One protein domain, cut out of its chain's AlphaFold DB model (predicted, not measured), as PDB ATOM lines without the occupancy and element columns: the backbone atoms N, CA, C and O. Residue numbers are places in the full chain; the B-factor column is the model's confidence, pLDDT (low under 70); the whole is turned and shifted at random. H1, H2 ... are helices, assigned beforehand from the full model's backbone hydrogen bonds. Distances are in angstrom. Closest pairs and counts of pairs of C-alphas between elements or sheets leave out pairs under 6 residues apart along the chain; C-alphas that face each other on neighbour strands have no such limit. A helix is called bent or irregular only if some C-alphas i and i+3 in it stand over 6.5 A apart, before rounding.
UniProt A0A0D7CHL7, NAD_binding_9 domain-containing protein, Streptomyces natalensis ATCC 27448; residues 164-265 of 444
ATOM      1  N   PRO A 164     -33.463  17.154 -49.167       97.19
ATOM      2  CA  PRO A 164     -34.025  15.890 -49.646       97.19
ATOM      3  C   PRO A 164     -35.502  15.982 -50.047       97.19
ATOM      4  O   PRO A 164     -35.926  15.347 -51.009       97.19
ATOM      5  N   SER A 165     -36.309  16.769 -49.330       97.75
ATOM      6  CA  SER A 165     -37.726  16.954 -49.673       97.75
ATOM      7  C   SER A 165     -37.914  17.769 -50.948       97.75
ATOM      8  O   SER A 165     -38.792  17.449 -51.747       97.75
ATOM      9  N   ILE A 166     -37.068  18.777 -51.172       97.69
ATOM     10  CA  ILE A 166     -37.038  19.555 -52.416       97.69
ATOM     11  C   ILE A 166     -36.651  18.652 -53.595       97.69
ATOM     12  O   ILE A 166     -37.313  18.691 -54.627       97.69
ATOM     13  N   GLU A 167     -35.615  17.826 -53.441       96.88
ATOM     14  CA  GLU A 167     -35.159  16.889 -54.476       96.88
ATOM     15  C   GLU A 167     -36.222  15.839 -54.796       96.88
ATOM     16  O   GLU A 167     -36.551  15.638 -55.961       96.88
ATOM     17  N   ARG A 168     -36.855  15.251 -53.776       97.38
ATOM     18  CA  ARG A 168     -37.972  14.314 -53.964       97.38
ATOM     19  C   ARG A 168     -39.156  14.955 -54.689       97.38
ATOM     20  O   ARG A 168     -39.792  14.307 -55.508       97.38
ATOM     21  N   ALA A 169     -39.460  16.217 -54.383       97.12
ATOM     22  CA  ALA A 169     -40.540  16.952 -55.038       97.12
ATOM     23  C   ALA A 169     -40.212  17.348 -56.489       97.12
ATOM     24  O   ALA A 169     -41.133  17.577 -57.272       97.12
ATOM     25  N   ALA A 170     -38.928  17.454 -56.836       96.81
ATOM     26  CA  ALA A 170     -38.464  17.680 -58.202       96.81
ATOM     27  C   ALA A 170     -38.433  16.371 -59.021       96.81
ATOM     28  O   ALA A 170     -38.805  16.374 -60.196       96.81
ATOM     29  N   GLY A 171     -38.050  15.251 -58.394       94.69
ATOM     30  CA  GLY A 171     -37.831  13.975 -59.077       94.69
ATOM     31  C   GLY A 171     -36.717  14.101 -60.120       94.69
ATOM     32  O   GLY A 171     -35.705  14.753 -59.868       94.69
ATOM     33  N   ASP A 172     -36.938  13.542 -61.310       92.25
ATOM     34  CA  ASP A 172     -36.020  13.678 -62.455       92.25
ATOM     35  C   ASP A 172     -36.198  15.006 -63.221       92.25
ATOM     36  O   ASP A 172     -35.462  15.301 -64.165       92.25
ATOM     37  N   GLY A 173     -37.197  15.812 -62.844       94.12
ATOM     38  CA  GLY A 173     -37.583  17.043 -63.528       94.12
ATOM     39  C   GLY A 173     -37.327  18.316 -62.716       94.12
ATOM     40  O   GLY A 173     -36.791  18.287 -61.608       94.12
ATOM     41  N   PRO A 174     -37.709  19.487 -63.256       95.94
ATOM     42  CA  PRO A 174     -37.637  20.735 -62.512       95.94
ATOM     43  C   PRO A 174     -38.758  20.837 -61.464       95.94
ATOM     44  O   PRO A 174     -39.909  20.474 -61.710       95.94
ATOM     45  N   LEU A 175     -38.454  21.453 -60.321       97.56
ATOM     46  CA  LEU A 175     -39.434  21.757 -59.280       97.56
ATOM     47  C   LEU A 175     -40.461  22.784 -59.794       97.56
ATOM     48  O   LEU A 175     -40.102  23.887 -60.219       97.56
ATOM     49  N   SER A 176     -41.750  22.448 -59.725       96.75
ATOM     50  CA  SER A 176     -42.849  23.344 -60.116       96.75
ATOM     51  C   SER A 176     -43.230  24.334 -59.005       96.75
ATOM     52  O   SER A 176     -42.983  24.091 -57.822       96.75
ATOM     53  N   LEU A 177     -43.907  25.440 -59.359       95.62
ATOM     54  CA  LEU A 177     -44.461  26.372 -58.359       95.62
ATOM     55  C   LEU A 177     -45.493  25.701 -57.449       95.62
ATOM     56  O   LEU A 177     -45.541  26.007 -56.263       95.62
ATOM     57  N   THR A 178     -46.298  24.781 -57.983       96.62
ATOM     58  CA  THR A 178     -47.297  24.043 -57.201       96.62
ATOM     59  C   THR A 178     -46.633  23.139 -56.167       96.62
ATOM     60  O   THR A 178     -47.058  23.120 -55.015       96.62
ATOM     61  N   ALA A 179     -45.563  22.432 -56.544       97.00
ATOM     62  CA  ALA A 179     -44.791  21.615 -55.611       97.00
ATOM     63  C   ALA A 179     -44.108  22.478 -54.538       97.00
ATOM     64  O   ALA A 179     -44.212  22.177 -53.351       97.00
ATOM     65  N   LEU A 180     -43.496  23.601 -54.937       96.31
ATOM     66  CA  LEU A 180     -42.926  24.571 -54.002       96.31
ATOM     67  C   LEU A 180     -43.973  25.100 -53.011       96.31
ATOM     68  O   LEU A 180     -43.723  25.123 -51.809       96.31
ATOM     69  N   LYS A 181     -45.152  25.499 -53.501       96.19
ATOM     70  CA  LYS A 181     -46.261  25.976 -52.666       96.19
ATOM     71  C   LYS A 181     -46.651  24.931 -51.621       96.19
ATOM     72  O   LYS A 181     -46.730  25.282 -50.452       96.19
ATOM     73  N   ARG A 182     -46.798  23.660 -52.016       97.69
ATOM     74  CA  ARG A 182     -47.116  22.559 -51.089       97.69
ATOM     75  C   ARG A 182     -46.051  22.372 -50.009       97.69
ATOM     76  O   ARG A 182     -46.408  22.194 -48.853       97.69
ATOM     77  N   LEU A 183     -44.764  22.440 -50.363       97.88
ATOM     78  CA  LEU A 183     -43.673  22.344 -49.381       97.88
ATOM     79  C   LEU A 183     -43.719  23.496 -48.367       97.88
ATOM     80  O   LEU A 183     -43.559  23.266 -47.172       97.88
ATOM     81  N   VAL A 184     -43.969  24.723 -48.835       96.31
ATOM     82  CA  VAL A 184     -44.105  25.897 -47.961       96.31
ATOM     83  C   VAL A 184     -45.352  25.791 -47.078       96.31
ATOM     84  O   VAL A 184     -45.271  26.076 -45.890       96.31
ATOM     85  N   GLU A 185     -46.494  25.365 -47.623       97.38
ATOM     86  CA  GLU A 185     -47.730  25.155 -46.855       97.38
ATOM     87  C   GLU A 185     -47.555  24.089 -45.774       97.38
ATOM     88  O   GLU A 185     -47.959  24.320 -44.637       97.38
ATOM     89  N   ALA A 186     -46.911  22.967 -46.104       97.75
ATOM     90  CA  ALA A 186     -46.620  21.903 -45.150       97.75
ATOM     91  C   ALA A 186     -45.711  22.391 -44.012       97.75
ATOM     92  O   ALA A 186     -46.015  22.147 -42.849       97.75
ATOM     93  N   GLU A 187     -44.644  23.137 -44.328       97.56
ATOM     94  CA  GLU A 187     -43.750  23.711 -43.312       97.56
ATOM     95  C   GLU A 187     -44.487  24.663 -42.370       97.56
ATOM     96  O   GLU A 187     -44.384  24.554 -41.150       97.56
ATOM     97  N   LEU A 188     -45.257  25.596 -42.935       95.56
ATOM     98  CA  LEU A 188     -45.997  26.571 -42.140       95.56
ATOM     99  C   LEU A 188     -47.027  25.880 -41.255       95.56
ATOM    100  O   LEU A 188     -47.120  26.210 -40.076       95.56
ATOM    101  N   HIS A 189     -47.755  24.904 -41.797       96.25
ATOM    102  CA  HIS A 189     -48.740  24.142 -41.041       96.25
ATOM    103  C   HIS A 189     -48.097  23.365 -39.885       96.25
ATOM    104  O   HIS A 189     -48.581  23.450 -38.758       96.25
ATOM    105  N   ALA A 190     -46.970  22.688 -40.131       95.69
ATOM    106  CA  ALA A 190     -46.219  21.963 -39.103       95.69
ATOM    107  C   ALA A 190     -45.731  22.875 -37.963       95.69
ATOM    108  O   ALA A 190     -45.551  22.422 -36.836       95.69
ATOM    109  N   ALA A 191     -45.541  24.165 -38.237       92.88
ATOM    110  CA  ALA A 191     -45.164  25.161 -37.243       92.88
ATOM    111  C   ALA A 191     -46.343  25.925 -36.608       92.88
ATOM    112  O   ALA A 191     -46.117  26.887 -35.877       92.88
ATOM    113  N   GLY A 192     -47.595  25.561 -36.907       92.88
ATOM    114  CA  GLY A 192     -48.783  26.264 -36.401       92.88
ATOM    115  C   GLY A 192     -49.075  27.612 -37.084       92.88
ATOM    116  O   GLY A 192     -49.797  28.448 -36.537       92.88
ATOM    117  N   SER A 193     -48.523  27.831 -38.276       93.19
ATOM    118  CA  SER A 193     -48.725  29.005 -39.132       93.19
ATOM    119  C   SER A 193     -49.503  28.637 -40.412       93.19
ATOM    120  O   SER A 193     -49.953  27.507 -40.599       93.19
ATOM    121  N   SER A 194     -49.708  29.603 -41.312       93.69
ATOM    122  CA  SER A 194     -50.323  29.379 -42.622       93.69
ATOM    123  C   SER A 194     -49.894  30.426 -43.651       93.69
ATOM    124  O   SER A 194     -49.448  31.528 -43.312       93.69
ATOM    125  N   LEU A 195     -50.079  30.114 -44.939       90.69
ATOM    126  CA  LEU A 195     -49.874  31.100 -46.004       90.69
ATOM    127  C   LEU A 195     -50.795  32.316 -45.852       90.69
ATOM    128  O   LEU A 195     -50.369  33.426 -46.156       90.69
ATOM    129  N   ASP A 196     -52.024  32.141 -45.370       90.12
ATOM    130  CA  ASP A 196     -52.959  33.256 -45.197       90.12
ATOM    131  C   ASP A 196     -52.506  34.218 -44.096       90.12
ATOM    132  O   ASP A 196     -52.566  35.433 -44.285       90.12
ATOM    133  N   ARG A 197     -51.938  33.702 -42.998       88.25
ATOM    134  CA  ARG A 197     -51.330  34.530 -41.940       88.25
ATOM    135  C   ARG A 197     -50.122  35.313 -42.450       88.25
ATOM    136  O   ARG A 197     -50.005  36.518 -42.206       88.25
ATOM    137  N   LEU A 198     -49.261  34.670 -43.239       85.56
ATOM    138  CA  LEU A 198     -48.151  35.350 -43.913       85.56
ATOM    139  C   LEU A 198     -48.636  36.435 -44.877       85.56
ATOM    140  O   LEU A 198     -48.106  37.546 -44.886       85.56
ATOM    141  N   ARG A 199     -49.657  36.136 -45.687       85.12
ATOM    142  CA  ARG A 199     -50.259  37.103 -46.611       85.12
ATOM    143  C   ARG A 199     -50.881  38.273 -45.865       85.12
ATOM    144  O   ARG A 199     -50.749  39.401 -46.327       85.12
ATOM    145  N   HIS A 200     -51.525  38.038 -44.726       81.69
ATOM    146  CA  HIS A 200     -52.055  39.096 -43.869       81.69
ATOM    147  C   HIS A 200     -50.930  39.989 -43.326       81.69
ATOM    148  O   HIS A 200     -51.024  41.211 -43.390       81.69
ATOM    149  N   THR A 201     -49.807  39.392 -42.912       75.31
ATOM    150  CA  THR A 201     -48.603  40.127 -42.469       75.31
ATOM    151  C   THR A 201     -48.025  41.030 -43.559       75.31
ATOM    152  O   THR A 201     -47.330  41.990 -43.250       75.31
ATOM    153  N   LEU A 202     -48.305  40.734 -44.829       74.00
ATOM    154  CA  LEU A 202     -47.818  41.462 -46.000       74.00
ATOM    155  C   LEU A 202     -48.880  42.333 -46.678       74.00
ATOM    156  O   LEU A 202     -48.569  42.965 -47.691       74.00
ATOM    157  N   HIS A 203     -50.114  42.364 -46.165       72.38
ATOM    158  CA  HIS A 203     -51.172  43.176 -46.757       72.38
ATOM    159  C   HIS A 203     -50.797  44.661 -46.749       72.38
ATOM    160  O   HIS A 203     -50.194  45.172 -45.801       72.38
ATOM    161  N   CYS A 204     -51.184  45.348 -47.825       61.22
ATOM    162  CA  CYS A 204     -50.949  46.772 -48.035       61.22
ATOM    163  C   CYS A 204     -51.824  47.617 -47.099       61.22
ATOM    164  O   CYS A 204     -52.835  48.179 -47.506       61.22
ATOM    165  N   GLN A 205     -51.423  47.707 -45.838       72.81
ATOM    166  CA  GLN A 205     -51.879  48.748 -44.928       72.81
ATOM    167  C   GLN A 205     -51.032  50.016 -45.120       72.81
ATOM    168  O   GLN A 205     -49.907  49.933 -45.631       72.81
ATOM    169  N   PRO A 206     -51.520  51.194 -44.684       86.81
ATOM    170  CA  PRO A 206     -50.676  52.371 -44.553       86.81
ATOM    171  C   PRO A 206     -49.379  52.019 -43.798       86.81
ATOM    172  O   PRO A 206     -49.447  51.313 -42.790       86.81
ATOM    173  N   PRO A 207     -48.202  52.497 -44.243       89.25
ATOM    174  CA  PRO A 207     -46.906  52.063 -43.713       89.25
ATOM    175  C   PRO A 207     -46.779  52.131 -42.187       89.25
ATOM    176  O   PRO A 207     -46.191  51.238 -41.585       89.25
ATOM    177  N   LEU A 208     -47.350  53.167 -41.559       91.44
ATOM    178  CA  LEU A 208     -47.357  53.314 -40.102       91.44
ATOM    179  C   LEU A 208     -48.218  52.248 -39.417       91.44
ATOM    180  O   LEU A 208     -47.771  51.651 -38.440       91.44
ATOM    181  N   ALA A 209     -49.424  51.992 -39.929       89.44
ATOM    182  CA  ALA A 209     -50.325  50.978 -39.383       89.44
ATOM    183  C   ALA A 209     -49.706  49.579 -39.506       89.44
ATOM    184  O   ALA A 209     -49.656  48.840 -38.528       89.44
ATOM    185  N   HIS A 210     -49.130  49.277 -40.671       87.88
ATOM    186  CA  HIS A 210     -48.416  48.027 -40.918       87.88
ATOM    187  C   HIS A 210     -47.252  47.821 -39.941       87.88
ATOM    188  O   HIS A 210     -47.105  46.759 -39.339       87.88
ATOM    189  N   LEU A 211     -46.415  48.849 -39.773       89.12
ATOM    190  CA  LEU A 211     -45.254  48.771 -38.896       89.12
ATOM    191  C   LEU A 211     -45.662  48.667 -37.423       89.12
ATOM    192  O   LEU A 211     -45.059  47.892 -36.688       89.12
ATOM    193  N   SER A 212     -46.704  49.392 -37.009       88.75
ATOM    194  CA  SER A 212     -47.253  49.322 -35.647       88.75
ATOM    195  C   SER A 212     -47.800  47.928 -35.346       88.75
ATOM    196  O   SER A 212     -47.392  47.324 -34.360       88.75
ATOM    197  N   ALA A 213     -48.587  47.348 -36.258       86.62
ATOM    198  CA  ALA A 213     -49.095  45.984 -36.120       86.62
ATOM    199  C   ALA A 213     -47.969  44.942 -35.988       86.62
ATOM    200  O   ALA A 213     -48.080  44.009 -35.197       86.62
ATOM    201  N   GLN A 214     -46.859  45.099 -36.718       86.31
ATOM    202  CA  GLN A 214     -45.704  44.205 -36.574       86.31
ATOM    203  C   GLN A 214     -44.955  44.395 -35.250       86.31
ATOM    204  O   GLN A 214     -44.479  43.414 -34.678       86.31
ATOM    205  N   LEU A 215     -44.847  45.629 -34.753       85.25
ATOM    206  CA  LEU A 215     -44.265  45.912 -33.438       85.25
ATOM    207  C   LEU A 215     -45.123  45.330 -32.304       85.25
ATOM    208  O   LEU A 215     -44.576  44.796 -31.340       85.25
ATOM    209  N   ASP A 216     -46.447  45.376 -32.435       84.12
ATOM    210  CA  ASP A 216     -47.370  44.784 -31.465       84.12
ATOM    211  C   ASP A 216     -47.348  43.253 -31.534       84.12
ATOM    212  O   ASP A 216     -47.229  42.590 -30.503       84.12
ATOM    213  N   ALA A 217     -47.332  42.676 -32.741       80.06
ATOM    214  CA  ALA A 217     -47.171  41.236 -32.936       80.06
ATOM    215  C   ALA A 217     -45.838  40.718 -32.369       80.06
ATOM    216  O   ALA A 217     -45.798  39.634 -31.792       80.06
ATOM    217  N   PHE A 218     -44.750  41.492 -32.476       75.25
ATOM    218  CA  PHE A 218     -43.474  41.155 -31.839       75.25
ATOM    219  C   PHE A 218     -43.623  41.013 -30.316       75.25
ATOM    220  O   PHE A 218     -43.098  40.067 -29.735       75.25
ATOM    221  N   ARG A 219     -44.352  41.934 -29.674       73.62
ATOM    222  CA  ARG A 219     -44.562  41.949 -28.216       73.62
ATOM    223  C   ARG A 219     -45.496  40.838 -27.742       73.62
ATOM    224  O   ARG A 219     -45.272  40.282 -26.675       73.62
ATOM    225  N   ALA A 220     -46.516  40.517 -28.531       77.31
ATOM    226  CA  ALA A 220     -47.537  39.532 -28.184       77.31
ATOM    227  C   ALA A 220     -47.141  38.072 -28.489       77.31
ATOM    228  O   ALA A 220     -47.939  37.173 -28.241       77.31
ATOM    229  N   GLY A 221     -45.946  37.818 -29.041       71.81
ATOM    230  CA  GLY A 221     -45.539  36.472 -29.467       71.81
ATOM    231  C   GLY A 221     -46.268  36.008 -30.733       71.81
ATOM    232  O   GLY A 221     -46.858  34.933 -30.755       71.81
ATOM    233  N   GLY A 222     -46.268  36.850 -31.771       74.00
ATOM    234  CA  GLY A 222     -47.004  36.638 -33.018       74.00
ATOM    235  C   GLY A 222     -46.582  35.421 -33.854       74.00
ATOM    236  O   GLY A 222     -45.713  34.635 -33.487       74.00
ATOM    237  N   ASP A 223     -47.223  35.288 -35.018       83.94
ATOM    238  CA  ASP A 223     -47.035  34.180 -35.961       83.94
ATOM    239  C   ASP A 223     -45.553  33.913 -36.302       83.94
ATOM    240  O   ASP A 223     -44.803  34.837 -36.620       83.94
ATOM    241  N   ILE A 224     -45.148  32.637 -36.265       87.44
ATOM    242  CA  ILE A 224     -43.773  32.174 -36.536       87.44
ATOM    243  C   ILE A 224     -43.445  32.095 -38.042       87.44
ATOM    244  O   ILE A 224     -42.290  31.909 -38.439       87.44
ATOM    245  N   GLY A 225     -44.450  32.232 -38.914       89.12
ATOM    246  CA  GLY A 225     -44.314  32.089 -40.364       89.12
ATOM    247  C   GLY A 225     -43.172  32.915 -40.970       89.12
ATOM    248  O   GLY A 225     -42.364  32.369 -41.732       89.12
ATOM    249  N   PRO A 226     -43.034  34.219 -40.648       87.69
ATOM    250  CA  PRO A 226     -41.933  35.030 -41.154       87.69
ATOM    251  C   PRO A 226     -40.553  34.488 -40.753       87.69
ATOM    252  O   PRO A 226     -39.641  34.477 -41.582       87.69
ATOM    253  N   GLN A 227     -40.394  33.998 -39.519       87.25
ATOM    254  CA  GLN A 227     -39.147  33.434 -38.995       87.25
ATOM    255  C   GLN A 227     -38.780  32.130 -39.716       87.25
ATOM    256  O   GLN A 227     -37.605  31.906 -40.012       87.25
ATOM    257  N   ILE A 228     -39.772  31.307 -40.075       90.94
ATOM    258  CA  ILE A 228     -39.557  30.089 -40.873       90.94
ATOM    259  C   ILE A 228     -38.960  30.443 -42.227       90.94
ATOM    260  O   ILE A 228     -37.940  29.877 -42.611       90.94
ATOM    261  N   LEU A 229     -39.527  31.423 -42.938       89.62
ATOM    262  CA  LEU A 229     -38.989  31.846 -44.234       89.62
ATOM    263  C   LEU A 229     -37.597  32.482 -44.101       89.62
ATOM    264  O   LEU A 229     -36.720  32.227 -44.931       89.62
ATOM    265  N   GLN A 230     -37.363  33.246 -43.031       88.38
ATOM    266  CA  GLN A 230     -36.049  33.805 -42.698       88.38
ATOM    267  C   GLN A 230     -34.997  32.724 -42.404       88.38
ATOM    268  O   GLN A 230     -33.821  32.959 -42.683       88.38
ATOM    269  N   LYS A 231     -35.388  31.546 -41.893       89.44
ATOM    270  CA  LYS A 231     -34.501  30.378 -41.731       89.44
ATOM    271  C   LYS A 231     -34.361  29.583 -43.034       89.44
ATOM    272  O   LYS A 231     -33.245  29.235 -43.420       89.44
ATOM    273  N   ALA A 232     -35.461  29.316 -43.730       92.00
ATOM    274  CA  ALA A 232     -35.493  28.470 -44.918       92.00
ATOM    275  C   ALA A 232     -34.696  29.063 -46.084       92.00
ATOM    276  O   ALA A 232     -33.898  28.361 -46.704       92.00
ATOM    277  N   VAL A 233     -34.841  30.362 -46.367       91.44
ATOM    278  CA  VAL A 233     -34.189  30.979 -47.534       91.44
ATOM    279  C   VAL A 233     -32.654  30.913 -47.467       91.44
ATOM    280  O   VAL A 233     -32.054  30.467 -48.446       91.44
ATOM    281  N   PRO A 234     -31.979  31.266 -46.357       89.19
ATOM    282  CA  PRO A 234     -30.531  31.088 -46.246       89.19
ATOM    283  C   PRO A 234     -30.076  29.624 -46.158       89.19
ATOM    284  O   PRO A 234     -28.922  29.344 -46.473       89.19
ATOM    285  N   THR A 235     -30.940  28.705 -45.712       90.12
ATOM    286  CA  THR A 235     -30.565  27.299 -45.469       90.12
ATOM    287  C   THR A 235     -30.695  26.442 -46.725       90.12
ATOM    288  O   THR A 235     -29.753  25.744 -47.086       90.12
ATOM    289  N   VAL A 236     -31.844  26.510 -47.402       92.94
ATOM    290  CA  VAL A 236     -32.180  25.661 -48.560       92.94
ATOM    291  C   VAL A 236     -32.552  26.463 -49.806       92.94
ATOM    292  O   VAL A 236     -32.763  25.892 -50.871       92.94
ATOM    293  N   GLY A 237     -32.636  27.795 -49.714       93.50
ATOM    294  CA  GLY A 237     -33.134  28.633 -50.805       93.50
ATOM    295  C   GLY A 237     -32.288  28.577 -52.079       93.50
ATOM    296  O   GLY A 237     -32.840  28.714 -53.168       93.50
ATOM    297  N   GLN A 238     -30.976  28.340 -51.977       93.69
ATOM    298  CA  GLN A 238     -30.114  28.179 -53.156       93.69
ATOM    299  C   GLN A 238     -30.376  26.859 -53.886       93.69
ATOM    300  O   GLN A 238     -30.447  26.856 -55.112       93.69
ATOM    301  N   ASP A 239     -30.558  25.767 -53.143       94.06
ATOM    302  CA  ASP A 239     -30.893  24.441 -53.667       94.06
ATOM    303  C   ASP A 239     -32.283  24.419 -54.304       94.06
ATOM    304  O   ASP A 239     -32.443  24.027 -55.461       94.06
ATOM    305  N   LEU A 240     -33.269  24.946 -53.572       96.00
ATOM    306  CA  LEU A 240     -34.636  25.149 -54.039       96.00
ATOM    307  C   LEU A 240     -34.652  25.954 -55.333       96.00
ATOM    308  O   LEU A 240     -35.257  25.537 -56.319       96.00
ATOM    309  N   TRP A 241     -33.970  27.102 -55.341       96.38
ATOM    310  CA  TRP A 241     -33.909  27.941 -56.524       96.38
ATOM    311  C   TRP A 241     -33.260  27.215 -57.687       96.38
ATOM    312  O   TRP A 241     -33.784  27.295 -58.788       96.38
ATOM    313  N   TYR A 242     -32.151  26.509 -57.472       96.12
ATOM    314  CA  TYR A 242     -31.449  25.823 -58.550       96.12
ATOM    315  C   TYR A 242     -32.375  24.852 -59.295       96.12
ATOM    316  O   TYR A 242     -32.442  24.915 -60.525       96.12
ATOM    317  N   LEU A 243     -33.145  24.051 -58.548       96.81
ATOM    318  CA  LEU A 243     -34.095  23.067 -59.078       96.81
ATOM    319  C   LEU A 243     -35.395  23.671 -59.624       96.81
ATOM    320  O   LEU A 243     -36.106  23.004 -60.372       96.81
ATOM    321  N   LEU A 244     -35.726  24.915 -59.275       97.44
ATOM    322  CA  LEU A 244     -36.960  25.563 -59.708       97.44
ATOM    323  C   LEU A 244     -37.027  25.686 -61.240       97.44
ATOM    324  O   LEU A 244     -36.062  26.115 -61.887       97.44
ATOM    325  N   ALA A 245     -38.187  25.360 -61.814       96.75
ATOM    326  CA  ALA A 245     -38.423  25.453 -63.252       96.75
ATOM    327  C   ALA A 245     -38.091  26.857 -63.800       96.75
ATOM    328  O   ALA A 245     -38.352  27.856 -63.123       96.75
ATOM    329  N   PRO A 246     -37.542  26.989 -65.024       94.31
ATOM    330  CA  PRO A 246     -37.153  28.292 -65.579       94.31
ATOM    331  C   PRO A 246     -38.283  29.333 -65.574       94.31
ATOM    332  O   PRO A 246     -38.075  30.487 -65.195       94.31
ATOM    333  N   ASP A 247     -39.491  28.911 -65.932       94.56
ATOM    334  CA  ASP A 247     -40.688  29.752 -65.985       94.56
ATOM    335  C   ASP A 247     -41.128  30.176 -64.580       94.56
ATOM    336  O   ASP A 247     -41.435  31.345 -64.338       94.56
ATOM    337  N   ALA A 248     -41.037  29.247 -63.625       95.44
ATOM    338  CA  ALA A 248     -41.276  29.496 -62.212       95.44
ATOM    339  C   ALA A 248     -40.272  30.504 -61.631       95.44
ATOM    340  O   ALA A 248     -40.675  31.438 -60.938       95.44
ATOM    341  N   LYS A 249     -38.977  30.385 -61.964       95.50
ATOM    342  CA  LYS A 249     -37.951  31.366 -61.571       95.50
ATOM    343  C   LYS A 249     -38.298  32.760 -62.084       95.50
ATOM    344  O   LYS A 249     -38.274  33.708 -61.302       95.50
ATOM    345  N   ARG A 250     -38.639  32.897 -63.376       93.88
ATOM    346  CA  ARG A 250     -39.047  34.186 -63.970       93.88
ATOM    347  C   ARG A 250     -40.240  34.774 -63.222       93.88
ATOM    348  O   ARG A 250     -40.158  35.910 -62.763       93.88
ATOM    349  N   TRP A 251     -41.279  33.970 -63.008       94.75
ATOM    350  CA  TRP A 251     -42.471  34.401 -62.286       94.75
ATOM    351  C   TRP A 251     -42.155  34.867 -60.856       94.75
ATOM    352  O   TRP A 251     -42.631  35.925 -60.450       94.75
ATOM    353  N   VAL A 252     -41.302  34.152 -60.109       94.06
ATOM    354  CA  VAL A 252     -40.881  34.567 -58.758       94.06
ATOM    355  C   VAL A 252     -40.102  35.882 -58.792       94.06
ATOM    356  O   VAL A 252     -40.372  36.757 -57.968       94.06
ATOM    357  N   VAL A 253     -39.162  36.058 -59.730       92.81
ATOM    358  CA  VAL A 253     -38.417  37.325 -59.872       92.81
ATOM    359  C   VAL A 253     -39.365  38.494 -60.127       92.81
ATOM    360  O   VAL A 253     -39.211  39.551 -59.512       92.81
ATOM    361  N   ASP A 254     -40.330  38.307 -61.023       91.25
ATOM    362  CA  ASP A 254     -41.181  39.395 -61.500       91.25
ATOM    363  C   ASP A 254     -42.312  39.730 -60.514       91.25
ATOM    364  O   ASP A 254     -42.641  40.905 -60.351       91.25
ATOM    365  N   ASN A 255     -42.842  38.735 -59.792       91.19
ATOM    366  CA  ASN A 255     -44.046  38.898 -58.966       91.19
ATOM    367  C   ASN A 255     -43.795  38.815 -57.455       91.19
ATOM    368  O   ASN A 255     -44.485  39.476 -56.683       91.19
ATOM    369  N   LEU A 256     -42.816  38.023 -57.004       90.25
ATOM    370  CA  LEU A 256     -42.611  37.750 -55.575       90.25
ATOM    371  C   LEU A 256     -41.298  38.281 -55.008       90.25
ATOM    372  O   LEU A 256     -41.171  38.361 -53.787       90.25
ATOM    373  N   HIS A 257     -40.329  38.680 -55.836       91.12
ATOM    374  CA  HIS A 257     -39.005  39.075 -55.352       91.12
ATOM    375  C   HIS A 257     -39.067  40.132 -54.246       91.12
ATOM    376  O   HIS A 257     -38.424  39.980 -53.206       91.12
ATOM    377  N   ARG A 258     -39.871  41.189 -54.432       89.88
ATOM    378  CA  ARG A 258     -39.986  42.266 -53.439       89.88
ATOM    379  C   ARG A 258     -40.528  41.752 -52.106       89.88
ATOM    380  O   ARG A 258     -39.995  42.139 -51.067       89.88
ATOM    381  N   THR A 259     -41.538  40.890 -52.159       89.19
ATOM    382  CA  THR A 259     -42.185  40.264 -51.003       89.19
ATOM    383  C   THR A 259     -41.226  39.335 -50.270       89.19
ATOM    384  O   THR A 259     -41.035  39.468 -49.065       89.19
ATOM    385  N   VAL A 260     -40.529  38.460 -51.002       89.62
ATOM    386  CA  VAL A 260     -39.532  37.548 -50.426       89.62
ATOM    387  C   VAL A 260     -38.400  38.333 -49.763       89.62
ATOM    388  O   VAL A 260     -38.022  38.019 -48.639       89.62
ATOM    389  N   MET A 261     -37.888  39.391 -50.402       89.88
ATOM    390  CA  MET A 261     -36.861  40.244 -49.791       89.88
ATOM    391  C   MET A 261     -37.382  41.019 -48.578       89.88
ATOM    392  O   MET A 261     -36.622  41.229 -47.640       89.88
ATOM    393  N   ALA A 262     -38.649  41.447 -48.565       89.50
ATOM    394  CA  ALA A 262     -39.235  42.113 -47.402       89.50
ATOM    395  C   ALA A 262     -39.342  41.171 -46.194       89.50
ATOM    396  O   ALA A 262     -39.025  41.593 -45.089       89.50
ATOM    397  N   LEU A 263     -39.715  39.906 -46.417       87.62
ATOM    398  CA  LEU A 263     -39.820  38.880 -45.375       87.62
ATOM    399  C   LEU A 263     -38.459  38.387 -44.871       87.62
ATOM    400  O   LEU A 263     -38.259  38.234 -43.669       87.62
ATOM    401  N   CYS A 264     -37.537  38.097 -45.794       86.69
ATOM    402  CA  CYS A 264     -36.290  37.383 -45.490       86.69
ATOM    403  C   CYS A 264     -35.146  38.313 -45.080       86.69
ATOM    404  O   CYS A 264     -34.147  37.858 -44.526       86.69
ATOM    405  N   CYS A 265     -35.284  39.613 -45.335       88.25
ATOM    406  CA  CYS A 265     -34.338  40.635 -44.905       88.25
ATOM    407  C   CYS A 265     -35.022  41.576 -43.901       88.25
ATOM    408  O   CYS A 265     -35.216  42.754 -44.220       88.25
TER     409      CYS A 265
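This is residues 164 to 265 of the 444 residues of the protein "NAD_binding_9 domain-containing protein" of Streptomyces natalensis ATCC 27448 (UniProt A0A0D7CHL7). Three helices, H2, H5 and H6, lie roughly lengthwise as a loose three-helix body, with their centres in a triangle and with H5 and H6 folded back on each other as a kinked hairpin. Short H1 packs on H2 and H5 at one end of the body, short H3 is set crosswise by the other end of H2, and H4 lies beyond it across the far end of the long axis, touching no helix. The printed part has 102 residues with six named helices, H1 to H6 in chain order, and no named strand; its class is all helix. It is compact, with a radius of gyration of the C-alphas of 14.7 A, yet elongated, spanning 46 by 28 by 21 A.

Begin at H1, residues 164 to 170, and go on to H2, residues 177 to 190. They touch as a helical hairpin, opposite ways at a shallow tilt of 32 degrees, only just short of steep; the closest C-alphas are those of Ala 169 and Ala 179, 6.3 A apart, and H2 touches H1 with residues 179 to 183 alone. Next look at H3, residues 195 to 201, close but not clearly touching H2 and about perpendicular to it at 77 degrees; their closest C-alphas, of Glu 185 and Leu 195, are 6.4 A apart. H4, residues 207 to 220, is close to H3 but not clearly touching; the closest C-alphas are those of Thr 201 and Gln 214, 7.7 A apart. H5, residues 225 to 243, is the hub, touching three helices, and it is apart from H4. With residues 225 to 226 alone it touches H3, at a steep tilt of 58 degrees; the closest C-alphas are those of Leu 198 and Gly 225, 6.2 A apart. With residues 239 to 243 alone it touches H1, at a steep tilt of 59 degrees; the closest C-alphas are those of Ile 166 and Leu 240, 6.3 A apart. The last helix, H6, residues 246 to 264, touches H5 as a helical hairpin, opposite ways at a shallow tilt of 27 degrees; the closest C-alphas, of Gln 230 and Cys 264, are 4.5 A apart. H2 is close but not clearly touching to both H5 and H6, with closest C-alphas at Leu 188 and Gly 225, 6.0 A, and at Leu 177 and Ala 248, 5.9 A. In H1, H2, H3 and H4 every O i to N i+4 pair is within hydrogen-bond range; in H5 and in H6 it is 12 of 15.

Find C-alpha 164 at (-34.025, 15.890, -49.646), where H1 begins; this helix and H3 are the short ones. H2 measures 19.8 A from first to last C-alpha, and H4 20.0 A. H5 starts at C-alpha 225, at (-44.314, 32.089, -40.364), and measures 23.2 A. It has a kink of 72 degrees near residue 236 and is irregular, with C-alphas 235 and 238 7.8 A apart. H6 measures 22.1 A and ends at C-alpha 264, at (-36.290, 37.383, -45.490). It has a kink of 71 degrees near residue 258 and is irregular, with C-alphas 255 and 258 7.6 A apart.

The two C-alphas farthest apart are those of Asp 172 and Leu 208, 46.9 A. The printed part has no cut and no long link: H1 to H2 is a short link of 6 residues, and the other four links are tight. The mean pLDDT of the printed part is 90.3, and residue 204, in the link from H3 to H4, is the one printed residue under 70.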